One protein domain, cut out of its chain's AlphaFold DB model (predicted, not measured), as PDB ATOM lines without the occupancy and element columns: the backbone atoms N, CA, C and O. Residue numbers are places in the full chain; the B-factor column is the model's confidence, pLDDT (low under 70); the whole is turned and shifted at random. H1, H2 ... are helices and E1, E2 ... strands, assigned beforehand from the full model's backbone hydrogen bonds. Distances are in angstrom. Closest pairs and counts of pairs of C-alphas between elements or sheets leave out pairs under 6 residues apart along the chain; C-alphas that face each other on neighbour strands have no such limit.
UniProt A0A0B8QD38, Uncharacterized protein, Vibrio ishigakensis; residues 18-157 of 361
ATOM      1  N   GLY A  18      98.310  95.252  49.644       90.00
ATOM      2  CA  GLY A  18      97.183  94.324  49.558       90.00
ATOM      3  C   GLY A  18      97.638  92.909  49.213       90.00
ATOM      4  O   GLY A  18      98.531  92.731  48.383       90.00
ATOM      5  N   ALA A  19      97.007  91.919  49.829       88.50
ATOM      6  CA  ALA A  19      97.121  90.509  49.485       88.50
ATOM      7  C   ALA A  19      95.739  89.846  49.532       88.50
ATOM      8  O   ALA A  19      94.747  90.461  49.932       88.50
ATOM      9  N   THR A  20      95.686  88.587  49.123       86.00
ATOM     10  CA  THR A  20      94.471  87.780  49.154       86.00
ATOM     11  C   THR A  20      94.674  86.615  50.113       86.00
ATOM     12  O   THR A  20      95.536  85.775  49.872       86.00
ATOM     13  N   LEU A  21      93.881  86.547  51.179       83.31
ATOM     14  CA  LEU A  21      93.773  85.347  52.006       83.31
ATOM     15  C   LEU A  21      92.838  84.364  51.307       83.31
ATOM     16  O   LEU A  21      91.733  84.731  50.897       83.31
ATOM     17  N   LEU A  22      93.312  83.137  51.145       78.69
ATOM     18  CA  LEU A  22      92.582  82.025  50.558       78.69
ATOM     19  C   LEU A  22      92.041  81.185  51.717       78.69
ATOM     20  O   LEU A  22      92.826  80.611  52.466       78.69
ATOM     21  N   ASN A  23      90.721  81.164  51.915       70.62
ATOM     22  CA  ASN A  23      90.132  80.314  52.944       70.62
ATOM     23  C   ASN A  23      89.837  78.935  52.339       70.62
ATOM     24  O   ASN A  23      88.901  78.788  51.553       70.62
ATOM     25  N   GLU A  24      90.667  77.949  52.681       58.88
ATOM     26  CA  GLU A  24      90.512  76.555  52.241       58.88
ATOM     27  C   GLU A  24      89.711  75.700  53.244       58.88
ATOM     28  O   GLU A  24      89.243  74.625  52.872       58.88
ATOM     29  N   ASP A  25      89.495  76.192  54.471       45.19
ATOM     30  CA  ASP A  25      88.902  75.429  55.582       45.19
ATOM     31  C   ASP A  25      87.367  75.542  55.676       45.19
ATOM     32  O   ASP A  25      86.725  74.806  56.426       45.19
ATOM     33  N   GLY A  26      86.742  76.403  54.867       40.53
ATOM     34  CA  GLY A  26      85.284  76.480  54.744       40.53
ATOM     35  C   GLY A  26      84.727  75.472  53.733       40.53
ATOM     36  O   GLY A  26      85.271  75.288  52.645       40.53
ATOM     37  N   LEU A  27      83.565  74.870  54.019       37.06
ATOM     38  CA  LEU A  27      82.830  74.023  53.058       37.06
ATOM     39  C   LEU A  27      82.370  74.802  51.796       37.06
ATOM     40  O   LEU A  27      81.886  74.195  50.836       37.06
ATOM     41  N   ALA A  28      82.590  76.124  51.768       44.78
ATOM     42  CA  ALA A  28      82.714  76.966  50.579       44.78
ATOM     43  C   ALA A  28      84.197  77.326  50.323       44.78
ATOM     44  O   ALA A  28      84.639  78.445  50.582       44.78
ATOM     45  N   SER A  29      84.965  76.365  49.803       49.62
ATOM     46  CA  SER A  29      86.415  76.438  49.544       49.62
ATOM     47  C   SER A  29      86.829  77.442  48.443       49.62
ATOM     48  O   SER A  29      87.867  77.281  47.803       49.62
ATOM     49  N   ASP A  30      85.971  78.411  48.118       59.31
ATOM     50  CA  ASP A  30      86.148  79.423  47.075       59.31
ATOM     51  C   ASP A  30      86.156  80.863  47.616       59.31
ATOM     52  O   ASP A  30      86.333  81.809  46.841       59.31
ATOM     53  N   LYS A  31      86.021  81.053  48.936       71.19
ATOM     54  CA  LYS A  31      86.037  82.386  49.543       71.19
ATOM     55  C   LYS A  31      87.454  82.955  49.633       71.19
ATOM     56  O   LYS A  31      88.372  82.369  50.205       71.19
ATOM     57  N   LYS A  32      87.603  84.158  49.083       80.25
ATOM     58  CA  LYS A  32      88.837  84.949  49.076       80.25
ATOM     59  C   LYS A  32      88.592  86.250  49.832       80.25
ATOM     60  O   LYS A  32      87.575  86.906  49.602       80.25
ATOM     61  N   TYR A  33      89.526  86.642  50.693       83.75
ATOM     62  CA  TYR A  33      89.411  87.855  51.505       83.75
ATOM     63  C   TYR A  33      90.565  88.814  51.240       83.75
ATOM     64  O   TYR A  33      91.720  88.408  51.118       83.75
ATOM     65  N   HIS A  34      90.257  90.106  51.170       87.44
ATOM     66  CA  HIS A  34      91.276  91.126  50.970       87.44
ATOM     67  C   HIS A  34      91.995  91.443  52.284       87.44
ATOM     68  O   HIS A  34      91.401  91.988  53.220       87.44
ATOM     69  N   VAL A  35      93.289  91.129  52.327       89.38
ATOM     70  CA  VAL A  35      94.174  91.440  53.449       89.38
ATOM     71  C   VAL A  35      94.931  92.721  53.150       89.38
ATOM     72  O   VAL A  35      95.504  92.895  52.078       89.38
ATOM     73  N   GLU A  36      94.959  93.620  54.122       91.31
ATOM     74  CA  GLU A  36      95.739  94.846  54.070       91.31
ATOM     75  C   GLU A  36      96.872  94.770  55.089       91.31
ATOM     76  O   GLU A  36      96.635  94.514  56.268       91.31
ATOM     77  N   TYR A  37      98.087  95.082  54.649       90.44
ATOM     78  CA  TYR A  37      99.241  95.325  55.502       90.44
ATOM     79  C   TYR A  37      99.593  96.806  55.460       90.44
ATOM     80  O   TYR A  37      99.849  97.387  54.400       90.44
ATOM     81  N   THR A  38      99.605  97.432  56.627       88.06
ATOM     82  CA  THR A  38      99.853  98.860  56.789       88.06
ATOM     83  C   THR A  38     100.699  99.113  58.037       88.06
ATOM     84  O   THR A  38     100.751  98.265  58.923       88.06
ATOM     85  N   PRO A  39     101.320 100.294  58.175       81.12
ATOM     86  CA  PRO A  39     102.072 100.646  59.377       81.12
ATOM     87  C   PRO A  39     101.294 100.572  60.696       81.12
ATOM     88  O   PRO A  39     101.904 100.387  61.745       81.12
ATOM     89  N   TYR A  40      99.972 100.760  60.654       78.50
ATOM     90  CA  TYR A  40      99.122 100.768  61.847       78.50
ATOM     91  C   TYR A  40      98.250  99.527  61.977       78.50
ATOM     92  O   TYR A  40      97.507  99.428  62.948       78.50
ATOM     93  N   TYR A  41      98.260  98.626  60.994       86.31
ATOM     94  CA  TYR A  41      97.379  97.471  61.030       86.31
ATOM     95  C   TYR A  41      97.695  96.418  59.965       86.31
ATOM     96  O   TYR A  41      98.061  96.782  58.845       86.31
ATOM     97  N   SER A  42      97.475  95.146  60.312       89.00
ATOM     98  CA  SER A  42      97.475  94.005  59.388       89.00
ATOM     99  C   SER A  42      96.233  93.126  59.582       89.00
ATOM    100  O   SER A  42      95.936  92.757  60.721       89.00
ATOM    101  N   GLY A  43      95.549  92.755  58.493       88.69
ATOM    102  CA  GLY A  43      94.455  91.769  58.495       88.69
ATOM    103  C   GLY A  43      93.368  92.027  57.452       88.69
ATOM    104  O   GLY A  43      93.588  92.766  56.486       88.69
ATOM    105  N   VAL A  44      92.176  91.468  57.669       87.31
ATOM    106  CA  VAL A  44      90.991  91.679  56.821       87.31
ATOM    107  C   VAL A  44      90.129  92.785  57.420       87.31
ATOM    108  O   VAL A  44      89.593  92.664  58.517       87.31
ATOM    109  N   ARG A  45      89.987  93.908  56.710       84.44
ATOM    110  CA  ARG A  45      89.416  95.128  57.310       84.44
ATOM    111  C   ARG A  45      87.951  94.955  57.702       84.44
ATOM    112  O   ARG A  45      87.478  95.589  58.647       84.44
ATOM    113  N   VAL A  46      87.236  94.166  56.916       84.44
ATOM    114  CA  VAL A  46      85.804  93.944  57.038       84.44
ATOM    115  C   VAL A  46      85.562  92.618  57.747       84.44
ATOM    116  O   VAL A  46      86.282  91.649  57.539       84.44
ATOM    117  N   GLY A  47      84.539  92.595  58.595       80.06
ATOM    118  CA  GLY A  47      83.985  91.359  59.120       80.06
ATOM    119  C   GLY A  47      83.123  90.648  58.094       80.06
ATOM    120  O   GLY A  47      82.203  91.246  57.538       80.06
ATOM    121  N   HIS A  48      83.379  89.371  57.891       78.31
ATOM    122  CA  HIS A  48      82.597  88.482  57.058       78.31
ATOM    123  C   HIS A  48      81.932  87.450  57.959       78.31
ATOM    124  O   HIS A  48      82.566  86.922  58.862       78.31
ATOM    125  N   LEU A  49      80.651  87.185  57.738       70.81
ATOM    126  CA  LEU A  49      79.974  86.065  58.379       70.81
ATOM    127  C   LEU A  49      80.037  84.884  57.417       70.81
ATOM    128  O   LEU A  49      79.685  85.042  56.241       70.81
ATOM    129  N   ASP A  50      80.507  83.738  57.898       61.59
ATOM    130  CA  ASP A  50      80.318  82.481  57.193       61.59
ATOM    131  C   ASP A  50      78.997  81.838  57.625       61.59
ATOM    132  O   ASP A  50      78.807  81.504  58.793       61.59
ATOM    133  N   GLU A  51      78.053  81.727  56.688       54.91
ATOM    134  CA  GLU A  51      76.795  81.015  56.909       54.91
ATOM    135  C   GLU A  51      77.029  79.527  56.636       54.91
ATOM    136  O   GLU A  51      76.805  79.036  55.525       54.91
ATOM    137  N   ASP A  52      77.486  78.803  57.653       55.66
ATOM    138  CA  ASP A  52      77.654  77.360  57.562       55.66
ATOM    139  C   ASP A  52      76.350  76.604  57.855       55.66
ATOM    140  O   ASP A  52      75.541  76.949  58.715       55.66
ATOM    141  N   VAL A  53      76.139  75.502  57.128       51.12
ATOM    142  CA  VAL A  53      74.955  74.634  57.298       51.12
ATOM    143  C   VAL A  53      75.039  73.811  58.597       51.12
ATOM    144  O   VAL A  53      74.018  73.330  59.092       51.12
ATOM    145  N   PHE A  54      76.247  73.630  59.145       49.22
ATOM    146  CA  PHE A  54      76.530  72.718  60.264       49.22
ATOM    147  C   PHE A  54      77.167  73.382  61.496       49.22
ATOM    148  O   PHE A  54      77.131  72.783  62.573       49.22
ATOM    149  N   SER A  55      77.692  74.602  61.376       50.62
ATOM    150  CA  SER A  55      78.162  75.442  62.481       50.62
ATOM    151  C   SER A  55      77.477  76.804  62.401       50.62
ATOM    152  O   SER A  55      77.011  77.241  61.358       50.62
ATOM    153  N   SER A  56      77.316  77.443  63.549       50.44
ATOM    154  CA  SER A  56      76.737  78.780  63.635       50.44
ATOM    155  C   SER A  56      77.800  79.837  63.338       50.44
ATOM    156  O   SER A  56      78.761  79.893  64.101       50.44
ATOM    157  N   ASP A  57      77.542  80.685  62.345       52.38
ATOM    158  CA  ASP A  57      78.139  82.005  62.099       52.38
ATOM    159  C   ASP A  57      79.605  82.151  62.532       52.38
ATOM    160  O   ASP A  57      79.907  82.843  63.512       52.38
ATOM    161  N   ASP A  58      80.525  81.536  61.788       59.50
ATOM    162  CA  ASP A  58      81.947  81.797  61.989       59.50
ATOM    163  C   ASP A  58      82.259  83.189  61.422       59.50
ATOM    164  O   ASP A  58      82.284  83.440  60.214       59.50
ATOM    165  N   TYR A  59      82.407  84.163  62.324       67.19
ATOM    166  CA  TYR A  59      82.811  85.512  61.951       67.19
ATOM    167  C   TYR A  59      84.295  85.501  61.596       67.19
ATOM    168  O   TYR A  59      85.162  85.303  62.449       67.19
ATOM    169  N   PHE A  60      84.588  85.811  60.341       73.00
ATOM    170  CA  PHE A  60      85.931  85.935  59.817       73.00
ATOM    171  C   PHE A  60      86.319  87.398  59.593       73.00
ATOM    172  O   PHE A  60      85.528  88.225  59.148       73.00
ATOM    173  N   GLY A  61      87.577  87.725  59.865       75.19
ATOM    174  CA  GLY A  61      88.151  89.043  59.621       75.19
ATOM    175  C   GLY A  61      88.350  89.894  60.870       75.19
ATOM    176  O   GLY A  61      88.345  89.414  62.005       75.19
ATOM    177  N   GLY A  62      88.600  91.179  60.647       75.62
ATOM    178  CA  GLY A  62      89.318  92.024  61.592       75.62
ATOM    179  C   GLY A  62      90.835  91.909  61.411       75.62
ATOM    180  O   GLY A  62      91.355  91.287  60.486       75.62
ATOM    181  N   GLY A  63      91.573  92.551  62.308       75.62
ATOM    182  CA  GLY A  63      93.016  92.392  62.342       75.62
ATOM    183  C   GLY A  63      93.666  93.220  63.428       75.62
ATOM    184  O   GLY A  63      93.014  93.841  64.270       75.62
ATOM    185  N   TYR A  64      94.984  93.199  63.421       74.06
ATOM    186  CA  TYR A  64      95.784  93.679  64.530       74.06
ATOM    187  C   TYR A  64      96.109  95.143  64.313       74.06
ATOM    188  O   TYR A  64      96.668  95.491  63.285       74.06
ATOM    189  N   ILE A  65      95.852  95.992  65.310       72.62
ATOM    190  CA  ILE A  65      96.275  97.410  65.341       72.62
ATOM    191  C   ILE A  65      97.805  97.593  65.430       72.62
ATOM    192  O   ILE A  65      98.319  98.703  65.539       72.62
ATOM    193  N   THR A  66      98.544  96.488  65.464       73.06
ATOM    194  CA  THR A  66      99.995  96.434  65.367       73.06
ATOM    195  C   THR A  66     100.372  95.163  64.619       73.06
ATOM    196  O   THR A  66     100.019  94.060  65.033       73.06
ATOM    197  N   SER A  67     101.093  95.309  63.509       78.31
ATOM    198  CA  SER A  67     101.446  94.185  62.636       78.31
ATOM    199  C   SER A  67     102.345  93.144  63.309       78.31
ATOM    200  O   SER A  67     102.427  92.031  62.815       78.31
ATOM    201  N   VAL A  68     102.993  93.469  64.438       73.00
ATOM    202  CA  VAL A  68     103.883  92.532  65.159       73.00
ATOM    203  C   VAL A  68     103.148  91.339  65.767       73.00
ATOM    204  O   VAL A  68     103.799  90.371  66.138       73.00
ATOM    205  N   GLY A  69     101.828  91.457  65.939       75.00
ATOM    206  CA  GLY A  69     100.969  90.386  66.434       75.00
ATOM    207  C   GLY A  69     100.321  89.549  65.333       75.00
ATOM    208  O   GLY A  69      99.629  88.587  65.645       75.00
ATOM    209  N   TYR A  70     100.503  89.937  64.067       83.25
ATOM    210  CA  TYR A  70     100.064  89.130  62.933       83.25
ATOM    211  C   TYR A  70     100.913  87.854  62.864       83.25
ATOM    212  O   TYR A  70     102.083  87.906  63.239       83.25
ATOM    213  N   ASP A  71     100.350  86.736  62.395       84.31
ATOM    214  CA  ASP A  71     101.031  85.428  62.338       84.31
ATOM    215  C   ASP A  71     101.449  84.851  63.714       84.31
ATOM    216  O   ASP A  71     102.321  83.992  63.820       84.31
ATOM    217  N   CYS A  72     100.826  85.304  64.805       81.38
ATOM    218  CA  CYS A  72     101.017  84.701  66.124       81.38
ATOM    219  C   CYS A  72     100.061  83.517  66.341       81.38
ATOM    220  O   CYS A  72      98.885  83.604  65.993       81.38
ATOM    221  N   MET A  73     100.522  82.462  67.025       79.50
ATOM    222  CA  MET A  73      99.661  81.323  67.393       79.50
ATOM    223  C   MET A  73      98.746  81.632  68.593       79.50
ATOM    224  O   MET A  73      97.722  80.992  68.818       79.50
ATOM    225  N   GLY A  74      99.158  82.581  69.439       71.75
ATOM    226  CA  GLY A  74      98.472  82.909  70.688       71.75
ATOM    227  C   GLY A  74      97.214  83.762  70.506       71.75
ATOM    228  O   GLY A  74      97.122  84.570  69.586       71.75
ATOM    229  N   PRO A  75      96.349  83.734  71.529       75.06
ATOM    230  CA  PRO A  75      96.633  84.592  72.664       75.06
ATOM    231  C   PRO A  75      97.104  83.765  73.856       75.06
ATOM    232  O   PRO A  75      96.418  82.888  74.364       75.06
ATOM    233  N   TYR A  76      98.276  84.111  74.375       76.69
ATOM    234  CA  TYR A  76      98.874  83.473  75.548       76.69
ATOM    235  C   TYR A  76      98.254  83.950  76.862       76.69
ATOM    236  O   TYR A  76      98.397  83.319  77.912       76.69
ATOM    237  N   ARG A  77      97.615  85.123  76.837       78.81
ATOM    238  CA  ARG A  77      96.870  85.669  77.969       78.81
ATOM    239  C   ARG A  77      95.817  86.651  77.477       78.81
ATOM    240  O   ARG A  77      96.104  87.493  76.635       78.81
ATOM    241  N   LYS A  78      94.647  86.607  78.101       81.12
ATOM    242  CA  LYS A  78      93.576  87.591  77.941       81.12
ATOM    243  C   LYS A  78      93.540  88.524  79.149       81.12
ATOM    244  O   LYS A  78      93.751  88.083  80.282       81.12
ATOM    245  N   ARG A  79      93.330  89.819  78.917       84.06
ATOM    246  CA  ARG A  79      93.114  90.822  79.970       84.06
ATOM    247  C   ARG A  79      92.071  91.827  79.514       84.06
ATOM    248  O   ARG A  79      92.004  92.149  78.337       84.06
ATOM    249  N   GLU A  80      91.314  92.363  80.456       82.50
ATOM    250  CA  GLU A  80      90.462  93.518  80.205       82.50
ATOM    251  C   GLU A  80      91.185  94.782  80.673       82.50
ATOM    252  O   GLU A  80      91.729  94.833  81.779       82.50
ATOM    253  N   PHE A  81      91.225  95.805  79.823       79.94
ATOM    254  CA  PHE A  81      91.800  97.098  80.162       79.94
ATOM    255  C   PHE A  81      90.941  98.220  79.585       79.94
ATOM    256  O   PHE A  81      90.803  98.352  78.370       79.94
ATOM    257  N   SER A  82      90.390  99.066  80.461       84.81
ATOM    258  CA  SER A  82      89.534 100.203  80.079       84.81
ATOM    259  C   SER A  82      88.323  99.806  79.215       84.81
ATOM    260  O   SER A  82      88.028 100.470  78.221       84.81
ATOM    261  N   GLY A  83      87.647  98.703  79.562       80.50
ATOM    262  CA  GLY A  83      86.482  98.195  78.824       80.50
ATOM    263  C   GLY A  83      86.813  97.636  77.437       80.50
ATOM    264  O   GLY A  83      85.929  97.515  76.594       80.50
ATOM    265  N   ARG A  84      88.092  97.344  77.168       78.38
ATOM    266  CA  ARG A  84      88.553  96.684  75.946       78.38
ATOM    267  C   ARG A  84      89.290  95.408  76.293       78.38
ATOM    268  O   ARG A  84      90.117  95.382  77.207       78.38
ATOM    269  N   GLU A  85      89.019  94.373  75.520       78.12
ATOM    270  CA  GLU A  85      89.785  93.142  75.574       78.12
ATOM    271  C   GLU A  85      91.175  93.358  74.965       78.12
ATOM    272  O   GLU A  85      91.330  93.947  73.896       78.12
ATOM    273  N   GLN A  86      92.200  92.906  75.678       80.31
ATOM    274  CA  GLN A  86      93.584  92.901  75.236       80.31
ATOM    275  C   GLN A  86      94.095  91.466  75.213       80.31
ATOM    276  O   GLN A  86      94.081  90.755  76.224       80.31
ATOM    277  N   LEU A  87      94.586  91.072  74.044       78.50
ATOM    278  CA  LEU A  87      95.166  89.767  73.784       78.50
ATOM    279  C   LEU A  87      96.689  89.890  73.813       78.50
ATOM    280  O   LEU A  87      97.282  90.682  73.081       78.50
ATOM    281  N   LEU A  88      97.329  89.129  74.698       79.44
ATOM    282  CA  LEU A  88      98.779  89.023  74.735       79.44
ATOM    283  C   LEU A  88      99.211  87.966  73.725       79.44
ATOM    284  O   LEU A  88      99.060  86.769  73.966       79.44
ATOM    285  N   VAL A  89      99.784  88.426  72.625       77.69
ATOM    286  CA  VAL A  89     100.456  87.588  71.634       77.69
ATOM    287  C   VAL A  89     101.959  87.596  71.891       77.69
ATOM    288  O   VAL A  89     102.498  88.546  72.471       77.69
ATOM    289  N   LYS A  90     102.639  86.514  71.524       71.50
ATOM    290  CA  LYS A  90     104.086  86.434  71.668       71.50
ATOM    291  C   LYS A  90     104.724  87.084  70.451       71.50
ATOM    292  O   LYS A  90     104.429  86.746  69.318       71.50
ATOM    293  N   GLN A  91     105.623  88.023  70.709       66.62
ATOM    294  CA  GLN A  91     106.564  88.468  69.697       66.62
ATOM    295  C   GLN A  91     107.701  87.448  69.650       66.62
ATOM    296  O   GLN A  91     108.259  87.120  70.705       66.62
ATOM    297  N   ALA A  92     108.058  86.959  68.463       62.34
ATOM    298  CA  ALA A  92     109.198  86.061  68.345       62.34
ATOM    299  C   ALA A  92     110.458  86.696  68.957       62.34
ATOM    300  O   ALA A  92     110.725  87.888  68.754       62.34
ATOM    301  N   PRO A  93     111.234  85.935  69.736       58.59
ATOM    302  CA  PRO A  93     112.420  86.445  70.385       58.59
ATOM    303  C   PRO A  93     113.517  86.713  69.351       58.59
ATOM    304  O   PRO A  93     113.712  85.980  68.389       58.59
ATOM    305  N   VAL A  94     114.303  87.759  69.606       55.94
ATOM    306  CA  VAL A  94     115.455  88.142  68.771       55.94
ATOM    307  C   VAL A  94     116.656  87.192  68.982       55.94
ATOM    308  O   VAL A  94     117.630  87.249  68.237       55.94
ATOM    309  N   LEU A  95     116.615  86.309  69.994       55.09
ATOM    310  CA  LEU A  95     117.725  85.437  70.408       55.09
ATOM    311  C   LEU A  95     117.272  84.004  70.757       55.09
ATOM    312  O   LEU A  95     116.147  83.762  71.185       55.09
ATOM    313  N   SER A  96     118.216  83.073  70.586       53.38
ATOM    314  CA  SER A  96     118.112  81.618  70.369       53.38
ATOM    315  C   SER A  96     117.615  80.731  71.529       53.38
ATOM    316  O   SER A  96     118.170  79.660  71.766       53.38
ATOM    317  N   LEU A  97     116.572  81.133  72.251       57.06
ATOM    318  CA  LEU A  97     115.875  80.272  73.220       57.06
ATOM    319  C   LEU A  97     114.361  80.333  72.997       57.06
ATOM    320  O   LEU A  97     113.588  80.493  73.942       57.06
ATOM    321  N   ASP A  98     113.941  80.231  71.732       62.25
ATOM    322  CA  ASP A  98     112.532  80.048  71.415       62.25
ATOM    323  C   ASP A  98     112.156  78.565  71.350       62.25
ATOM    324  O   ASP A  98     112.684  77.822  70.528       62.25
ATOM    325  N   ILE A  99     111.217  78.150  72.199       62.62
ATOM    326  CA  ILE A  99     110.612  76.814  72.188       62.62
ATOM    327  C   ILE A  99     109.286  76.755  71.412       62.62
ATOM    328  O   ILE A  99     108.781  75.660  71.198       62.62
ATOM    329  N   THR A 100     108.706  77.897  71.017       64.38
ATOM    330  CA  THR A 100     107.455  77.936  70.235       64.38
ATOM    331  C   THR A 100     107.710  77.933  68.731       64.38
ATOM    332  O   THR A 100     106.767  77.742  67.979       64.38
ATOM    333  N   ASN A 101     108.966  78.122  68.296       66.81
ATOM    334  CA  ASN A 101     109.346  78.235  66.884       66.81
ATOM    335  C   ASN A 101     108.560  79.331  66.126       66.81
ATOM    336  O   ASN A 101     108.375  79.233  64.916       66.81
ATOM    337  N   GLU A 102     108.092  80.370  66.830       72.75
ATOM    338  CA  GLU A 102     107.391  81.494  66.203       72.75
ATOM    339  C   GLU A 102     108.410  82.459  65.584       72.75
ATOM    340  O   GLU A 102     109.479  82.703  66.151       72.75
ATOM    341  N   LYS A 103     108.078  83.043  64.429       75.19
ATOM    342  CA  LYS A 103     108.846  84.132  63.806       75.19
ATOM    343  C   LYS A 103     108.099  85.452  63.964       75.19
ATOM    344  O   LYS A 103     106.879  85.484  64.057       75.19
ATOM    345  N   ALA A 104     108.834  86.559  64.023       76.56
ATOM    346  CA  ALA A 104     108.206  87.870  64.082       76.56
ATOM    347  C   ALA A 104     107.730  88.209  62.674       76.56
ATOM    348  O   ALA A 104     108.548  88.210  61.750       76.56
ATOM    349  N   PHE A 105     106.447  88.532  62.529       82.56
ATOM    350  CA  PHE A 105     105.911  88.985  61.255       82.56
ATOM    351  C   PHE A 105     106.670  90.218  60.767       82.56
ATOM    352  O   PHE A 105     106.830  91.215  61.481       82.56
ATOM    353  N   SER A 106     107.196  90.123  59.552       81.06
ATOM    354  CA  SER A 106     108.190  91.045  59.025       81.06
ATOM    355  C   SER A 106     107.794  91.603  57.662       81.06
ATOM    356  O   SER A 106     106.887  91.123  56.983       81.06
ATOM    357  N   LEU A 107     108.541  92.610  57.204       82.19
ATOM    358  CA  LEU A 107     108.390  93.123  55.844       82.19
ATOM    359  C   LEU A 107     108.641  92.037  54.781       82.19
ATOM    360  O   LEU A 107     108.036  92.096  53.714       82.19
ATOM    361  N   CYS A 108     109.495  91.045  55.057       83.00
ATOM    362  CA  CYS A 108     109.723  89.928  54.140       83.00
ATOM    363  C   CYS A 108     108.454  89.094  53.945       83.00
ATOM    364  O   CYS A 108     108.152  88.725  52.815       83.00
ATOM    365  N   ASP A 109     107.695  88.857  55.016       86.19
ATOM    366  CA  ASP A 109     106.433  88.112  54.975       86.19
ATOM    367  C   ASP A 109     105.367  88.880  54.184       86.19
ATOM    368  O   ASP A 109     104.712  88.328  53.301       86.19
ATOM    369  N   ILE A 110     105.278  90.195  54.406       87.62
ATOM    370  CA  ILE A 110     104.391  91.086  53.649       87.62
ATOM    371  C   ILE A 110     104.738  91.073  52.150       87.62
ATOM    372  O   ILE A 110     103.855  90.958  51.296       87.62
ATOM    373  N   ILE A 111     106.025  91.188  51.802       85.12
ATOM    374  CA  ILE A 111     106.481  91.155  50.403       85.12
ATOM    375  C   ILE A 111     106.215  89.780  49.779       85.12
ATOM    376  O   ILE A 111     105.779  89.717  48.631       85.12
ATOM    377  N   ALA A 112     106.442  88.692  50.521       82.88
ATOM    378  CA  ALA A 112     106.150  87.342  50.055       82.88
ATOM    379  C   ALA A 112     104.658  87.189  49.733       82.88
ATOM    380  O   ALA A 112     104.318  86.782  48.628       82.88
ATOM    381  N   SER A 113     103.782  87.603  50.653       85.88
ATOM    382  CA  SER A 113     102.322  87.550  50.509       85.88
ATOM    383  C   SER A 113     101.821  88.347  49.306       85.88
ATOM    384  O   SER A 113     101.145  87.820  48.429       85.88
ATOM    385  N   THR A 114     102.229  89.613  49.210       83.62
ATOM    386  CA  THR A 114     101.776  90.533  48.152       83.62
ATOM    387  C   THR A 114     102.329  90.189  46.762       83.62
ATOM    388  O   THR A 114     101.802  90.668  45.760       83.62
ATOM    389  N   GLY A 115     103.379  89.363  46.687       75.81
ATOM    390  CA  GLY A 115     104.022  88.913  45.448       75.81
ATOM    391  C   GLY A 115     103.783  87.444  45.082       75.81
ATOM    392  O   GLY A 115     104.330  86.988  44.073       75.81
ATOM    393  N   ALA A 116     103.000  86.692  45.864       70.25
ATOM    394  CA  ALA A 116     102.778  85.249  45.714       70.25
ATOM    395  C   ALA A 116     101.827  84.873  44.554       70.25
ATOM    396  O   ALA A 116     100.889  84.095  44.714       70.25
ATOM    397  N   ALA A 117     102.098  85.382  43.350       60.22
ATOM    398  CA  ALA A 117     101.314  85.123  42.138       60.22
ATOM    399  C   ALA A 117     101.130  83.627  41.760       60.22
ATOM    400  O   ALA A 117     100.110  83.294  41.157       60.22
ATOM    401  N   PRO A 118     102.074  82.697  42.045       56.19
ATOM    402  CA  PRO A 118     101.887  81.273  41.740       56.19
ATOM    403  C   PRO A 118     101.159  80.450  42.819       56.19
ATOM    404  O   PRO A 118     100.929  79.260  42.580       56.19
ATOM    405  N   GLN A 119     100.819  81.023  43.982       53.22
ATOM    406  CA  GLN A 119     100.239  80.269  45.106       53.22
ATOM    407  C   GLN A 119      98.941  79.554  44.702       53.22
ATOM    408  O   GLN A 119      98.809  78.363  44.946       53.22
ATOM    409  N   GLU A 120      98.000  80.217  44.024       49.16
ATOM    410  CA  GLU A 120      96.720  79.576  43.676       49.16
ATOM    411  C   GLU A 120      96.890  78.438  42.650       49.16
ATOM    412  O   GLU A 120      96.179  77.434  42.692       49.16
ATOM    413  N   ILE A 121      97.855  78.543  41.728       49.97
ATOM    414  CA  ILE A 121      98.123  77.477  40.743       49.97
ATOM    415  C   ILE A 121      98.689  76.231  41.434       49.97
ATOM    416  O   ILE A 121      98.476  75.118  40.964       49.97
ATOM    417  N   THR A 122      99.408  76.405  42.538       50.59
ATOM    418  CA  THR A 122     100.108  75.323  43.242       50.59
ATOM    419  C   THR A 122      99.286  74.732  44.387       50.59
ATOM    420  O   THR A 122      99.314  73.509  44.543       50.59
ATOM    421  N   SER A 123      98.480  75.537  45.092       49.31
ATOM    422  CA  SER A 123      97.468  75.067  46.057       49.31
ATOM    423  C   SER A 123      96.428  74.168  45.359       49.31
ATOM    424  O   SER A 123      96.275  73.005  45.729       49.31
ATOM    425  N   ASN A 124      95.871  74.597  44.214       47.47
ATOM    426  CA  ASN A 124      94.902  73.810  43.429       47.47
ATOM    427  C   ASN A 124      95.438  72.470  42.874       47.47
ATOM    428  O   ASN A 124      94.662  71.640  42.401       47.47
ATOM    429  N   ILE A 125      96.761  72.266  42.855       47.12
ATOM    430  CA  ILE A 125      97.418  71.055  42.326       47.12
ATOM    431  C   ILE A 125      97.987  70.187  43.473       47.12
ATOM    432  O   ILE A 125      98.629  69.168  43.222       47.12
ATOM    433  N   GLY A 126      97.738  70.538  44.742       42.00
ATOM    434  CA  GLY A 126      98.237  69.780  45.898       42.00
ATOM    435  C   GLY A 126      99.752  69.903  46.104       42.00
ATOM    436  O   GLY A 126     100.377  69.024  46.695       42.00
ATOM    437  N   LEU A 127     100.358  70.982  45.598       43.56
ATOM    438  CA  LEU A 127     101.780  71.309  45.743       43.56
ATOM    439  C   LEU A 127     102.009  72.433  46.774       43.56
ATOM    440  O   LEU A 127     102.967  73.193  46.641       43.56
ATOM    441  N   GLY A 128     101.160  72.533  47.807       45.19
ATOM    442  CA  GLY A 128     101.294  73.515  48.902       45.19
ATOM    443  C   GLY A 128     102.671  73.497  49.588       45.19
ATOM    444  O   GLY A 128     103.180  74.525  50.017       45.19
ATOM    445  N   ALA A 129     103.378  72.361  49.532       41.62
ATOM    446  CA  ALA A 129     104.739  72.184  50.047       41.62
ATOM    447  C   ALA A 129     105.852  72.972  49.308       41.62
ATOM    448  O   ALA A 129     107.035  72.767  49.581       41.62
ATOM    449  N   LEU A 130     105.516  73.856  48.362       48.59
ATOM    450  CA  LEU A 130     106.481  74.713  47.660       48.59
ATOM    451  C   LEU A 130     106.906  75.960  48.461       48.59
ATOM    452  O   LEU A 130     107.722  76.738  47.964       48.59
ATOM    453  N   GLY A 131     106.424  76.121  49.700       53.00
ATOM    454  CA  GLY A 131     106.897  77.152  50.631       53.00
ATOM    455  C   GLY A 131     106.340  78.540  50.338       53.00
ATOM    456  O   GLY A 131     107.063  79.535  50.415       53.00
ATOM    457  N   PHE A 132     105.074  78.602  49.943       68.38
ATOM    458  CA  PHE A 132     104.389  79.868  49.759       68.38
ATOM    459  C   PHE A 132     103.845  80.418  51.103       68.38
ATOM    460  O   PHE A 132     103.875  79.693  52.096       68.38
ATOM    461  N   PRO A 133     103.461  81.710  51.198       75.56
ATOM    462  CA  PRO A 133     103.218  82.333  52.493       75.56
ATOM    463  C   PRO A 133     101.879  81.899  53.087       75.56
ATOM    464  O   PRO A 133     100.813  82.267  52.597       75.56
ATOM    465  N   GLU A 134     101.964  81.185  54.196       82.69
ATOM    466  CA  GLU A 134     100.851  80.835  55.067       82.69
ATOM    467  C   GLU A 134     101.074  81.546  56.406       82.69
ATOM    468  O   GLU A 134     102.220  81.700  56.843       82.69
ATOM    469  N   PHE A 135     100.002  82.085  56.992       85.38
ATOM    470  CA  PHE A 135     100.087  82.835  58.245       85.38
ATOM    471  C   PHE A 135      98.961  82.459  59.191       85.38
ATOM    472  O   PHE A 135      97.812  82.303  58.776       85.38
ATOM    473  N   ASN A 136      99.286  82.430  60.478       82.94
ATOM    474  CA  ASN A 136      98.327  82.239  61.550       82.94
ATOM    475  C   ASN A 136      97.396  83.451  61.655       82.94
ATOM    476  O   ASN A 136      97.826  84.597  61.849       82.94
ATOM    477  N   HIS A 137      96.100  83.187  61.570       80.62
ATOM    478  CA  HIS A 137      95.047  84.146  61.828       80.62
ATOM    479  C   HIS A 137      94.325  83.760  63.114       80.62
ATOM    480  O   HIS A 137      93.879  82.628  63.291       80.62
ATOM    481  N   LEU A 138      94.201  84.727  64.021       77.81
ATOM    482  CA  LEU A 138      93.470  84.523  65.257       77.81
ATOM    483  C   LEU A 138      92.018  84.972  65.072       77.81
ATOM    484  O   LEU A 138      91.802  86.136  64.718       77.81
ATOM    485  N   PRO A 139      91.018  84.114  65.333       73.06
ATOM    486  CA  PRO A 139      89.625  84.526  65.272       73.06
ATOM    487  C   PRO A 139      89.358  85.541  66.384       73.06
ATOM    488  O   PRO A 139      89.464  85.228  67.564       73.06
ATOM    489  N   LEU A 140      89.038  86.787  66.028       70.00
ATOM    490  CA  LEU A 140      88.801  87.844  67.023       70.00
ATOM    491  C   LEU A 140      87.385  87.803  67.610       70.00
ATOM    492  O   LEU A 140      87.156  88.345  68.687       70.00
ATOM    493  N   ASN A 141      86.460  87.136  66.923       68.44
ATOM    494  CA  ASN A 141      85.063  87.012  67.312       68.44
ATOM    495  C   ASN A 141      84.722  85.536  67.542       68.44
ATOM    496  O   ASN A 141      84.128  84.886  66.690       68.44
ATOM    497  N   VAL A 142      85.116  85.021  68.705       68.75
ATOM    498  CA  VAL A 142      84.695  83.703  69.204       68.75
ATOM    499  C   VAL A 142      83.528  83.870  70.175       68.75
ATOM    500  O   VAL A 142      83.394  84.915  70.823       68.75
ATOM    501  N   LYS A 143      82.667  82.856  70.297       68.69
ATOM    502  CA  LYS A 143      81.580  82.901  71.281       68.69
ATOM    503  C   LYS A 143      82.139  82.954  72.698       68.69
ATOM    504  O   LYS A 143      83.222  82.453  72.996       68.69
ATOM    505  N   GLU A 144      81.372  83.559  73.600       70.31
ATOM    506  CA  GLU A 144      81.743  83.620  75.010       70.31
ATOM    507  C   GLU A 144      81.916  82.205  75.588       70.31
ATOM    508  O   GLU A 144      80.992  81.395  75.557       70.31
ATOM    509  N   GLY A 145      83.106  81.924  76.125       70.12
ATOM    510  CA  GLY A 145      83.468  80.620  76.690       70.12
ATOM    511  C   GLY A 145      84.294  79.725  75.762       70.12
ATOM    512  O   GLY A 145      84.906  78.781  76.263       70.12
ATOM    513  N   ASP A 146      84.380  80.047  74.468       71.69
ATOM    514  CA  ASP A 146      85.201  79.303  73.510       71.69
ATOM    515  C   ASP A 146      86.673  79.744  73.548       71.69
ATOM    516  O   ASP A 146      87.025  80.852  73.973       71.69
ATOM    517  N   ASN A 147      87.560  78.845  73.114       69.88
ATOM    518  CA  ASN A 147      88.987  79.132  72.998       69.88
ATOM    519  C   ASN A 147      89.288  79.834  71.672       69.88
ATOM    520  O   ASN A 147      88.748  79.474  70.632       69.88
ATOM    521  N   TYR A 148      90.235  80.770  71.702       72.75
ATOM    522  CA  TYR A 148      90.824  81.328  70.489       72.75
ATOM    523  C   TYR A 148      91.837  80.313  69.956       72.75
ATOM    524  O   TYR A 148      92.916  80.158  70.532       72.75
ATOM    525  N   VAL A 149      91.474  79.593  68.898       73.56
ATOM    526  CA  VAL A 149      92.381  78.685  68.190       73.56
ATOM    527  C   VAL A 149      92.839  79.407  66.933       73.56
ATOM    528  O   VAL A 149      92.006  79.804  66.127       73.56
ATOM    529  N   SER A 150      94.143  79.658  66.805       77.12
ATOM    530  CA  SER A 150      94.680  80.217  65.566       77.12
ATOM    531  C   SER A 150      94.659  79.160  64.471       77.12
ATOM    532  O   SER A 150      95.038  78.014  64.719       77.12
ATOM    533  N   GLU A 151      94.313  79.575  63.264       77.38
ATOM    534  CA  GLU A 151      94.363  78.735  62.070       77.38
ATOM    535  C   GLU A 151      95.326  79.349  61.058       77.38
ATOM    536  O   GLU A 151      95.440  80.573  60.956       77.38
ATOM    537  N   GLU A 152      96.071  78.506  60.354       79.94
ATOM    538  CA  GLU A 152      97.045  78.935  59.358       79.94
ATOM    539  C   GLU A 152      96.367  79.001  57.989       79.94
ATOM    540  O   GLU A 152      95.859  78.000  57.496       79.94
ATOM    541  N   TYR A 153      96.356  80.188  57.375       80.88
ATOM    542  CA  TYR A 153      95.704  80.399  56.084       80.88
ATOM    543  C   TYR A 153      96.703  80.760  54.983       80.88
ATOM    544  O   TYR A 153      97.554  81.645  55.179       80.88
ATOM    545  N   PRO A 154      96.554  80.177  53.780       82.25
ATOM    546  CA  PRO A 154      97.351  80.555  52.628       82.25
ATOM    547  C   PRO A 154      97.057  81.980  52.169       82.25
ATOM    548  O   PRO A 154      95.912  82.426  52.077       82.25
ATOM    549  N   HIS A 155      98.123  82.707  51.843       83.19
ATOM    550  CA  HIS A 155      98.049  84.038  51.265       83.19
ATOM    551  C   HIS A 155      98.631  84.045  49.853       83.19
ATOM    552  O   HIS A 155      99.664  83.458  49.551       83.19
ATOM    553  N   SER A 156      97.977  84.784  48.971       76.88
ATOM    554  CA  SER A 156      98.349  84.945  47.570       76.88
ATOM    555  C   SER A 156      98.391  86.421  47.193       76.88
ATOM    556  O   SER A 156      97.997  87.296  47.974       76.88
ATOM    557  N   ASP A 157      98.886  86.708  45.990       74.31
ATOM    558  CA  ASP A 157      98.904  88.081  45.498       74.31
ATOM    559  C   ASP A 157      97.481  88.660  45.323       74.31
ATOM    560  O   ASP A 157      96.458  87.968  45.353       74.31
TER     561      ASP A 157
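Overview. This is residues 18 to 157 of the 361 residues of an uncharacterized protein of Vibrio ishigakensis (UniProt A0A0B8QD38). Six antiparallel strands form one sheet curled like part of a barrel, with the short helix H1 lying across it over E1, near the end of the strands where Ala 19 lies. A separate hairpin, E5 and E6, makes an arm whose residues 80 to 85 stick out free, and the long link of residues 89 to 106 swings outward before H1. The printed part has 140 residues, 63 of them, under half, in named elements, which run E1 E2 E3 E4 E5 E6 H1 H2 E7 E8. The larger sheet has the order E4 E3 E2 E1 E8 E7, and the class is mixed, helices and strands. The whole is compact, with a radius of gyration of the C-alphas of 15.4 A and spans of 46 by 44 by 28 A.

Along the chain. E1, residues 18 to 22, begins with C-alpha 18 at (97.183, 94.324, 49.558). E2 is residues 32 to 38, 19.3 A long; E3, residues 41 to 50, 23.0 A, bends by 54 degrees at residue 46; E4 is residues 58 to 64, 18.4 A. E5, residues 77 to 81, starts at C-alpha 77 (96.870, 85.669, 77.969), and E6 is residues 84 to 88. H1 is residues 107 to 115, 12.0 A, and H2 residues 119 to 123. E7 is residues 134 to 137; E8, residues 151 to 156, 16.3 A, ends with C-alpha 156 at (98.349, 84.945, 47.570).

Arrangement. E1 E2 E3 E4 form a meander, each strand the antiparallel neighbour of the one before. Within hydrogen-bond range are N 21 and O 33 across E1 and E2, 2.9 A apart, N 38 and O 41 across E2 and E3, 2.8 A apart, and N 48 and O 60 across E3 and E4, 2.7 A apart. E8 is staggered: its residues 155 to 156 pair with E1, with N 156 and O 20 at 2.8 A, and residues 151 to 154 with E7, with N 137 and O 151 at 2.8 A. The sheet is strongly twisted, with edge strands E4 and E7. H1 is on the sheet at a height of 8.2 A, over E1 and across the strands, at 77 degrees to E1 on the local plane; the closest C-alphas of the two are those of Ala 19 and Thr 114, 4.8 A apart. H2 only grazes the sheet; its closest C-alpha to E8 is Gln 119, 5.6 A from that of Ser 156. In the hairpin E5 and E6, N 86 and O 79 are 2.8 A apart; E5 and E4 are apart. In H1 and H2 every O i to N i+4 pair is within hydrogen-bond range.

Size, cuts and confidence. The two C-alphas farthest apart, those of Ser 82 and Ile 125, are 48.3 A apart. The printed part has no cut, and the links E4 to E5, E6 to H1 and E7 to E8 are long. The mean pLDDT of the printed part is 71.2, with 48 residues under 70, among them residues 50 to 59, 91 to 101 and 117 to 132.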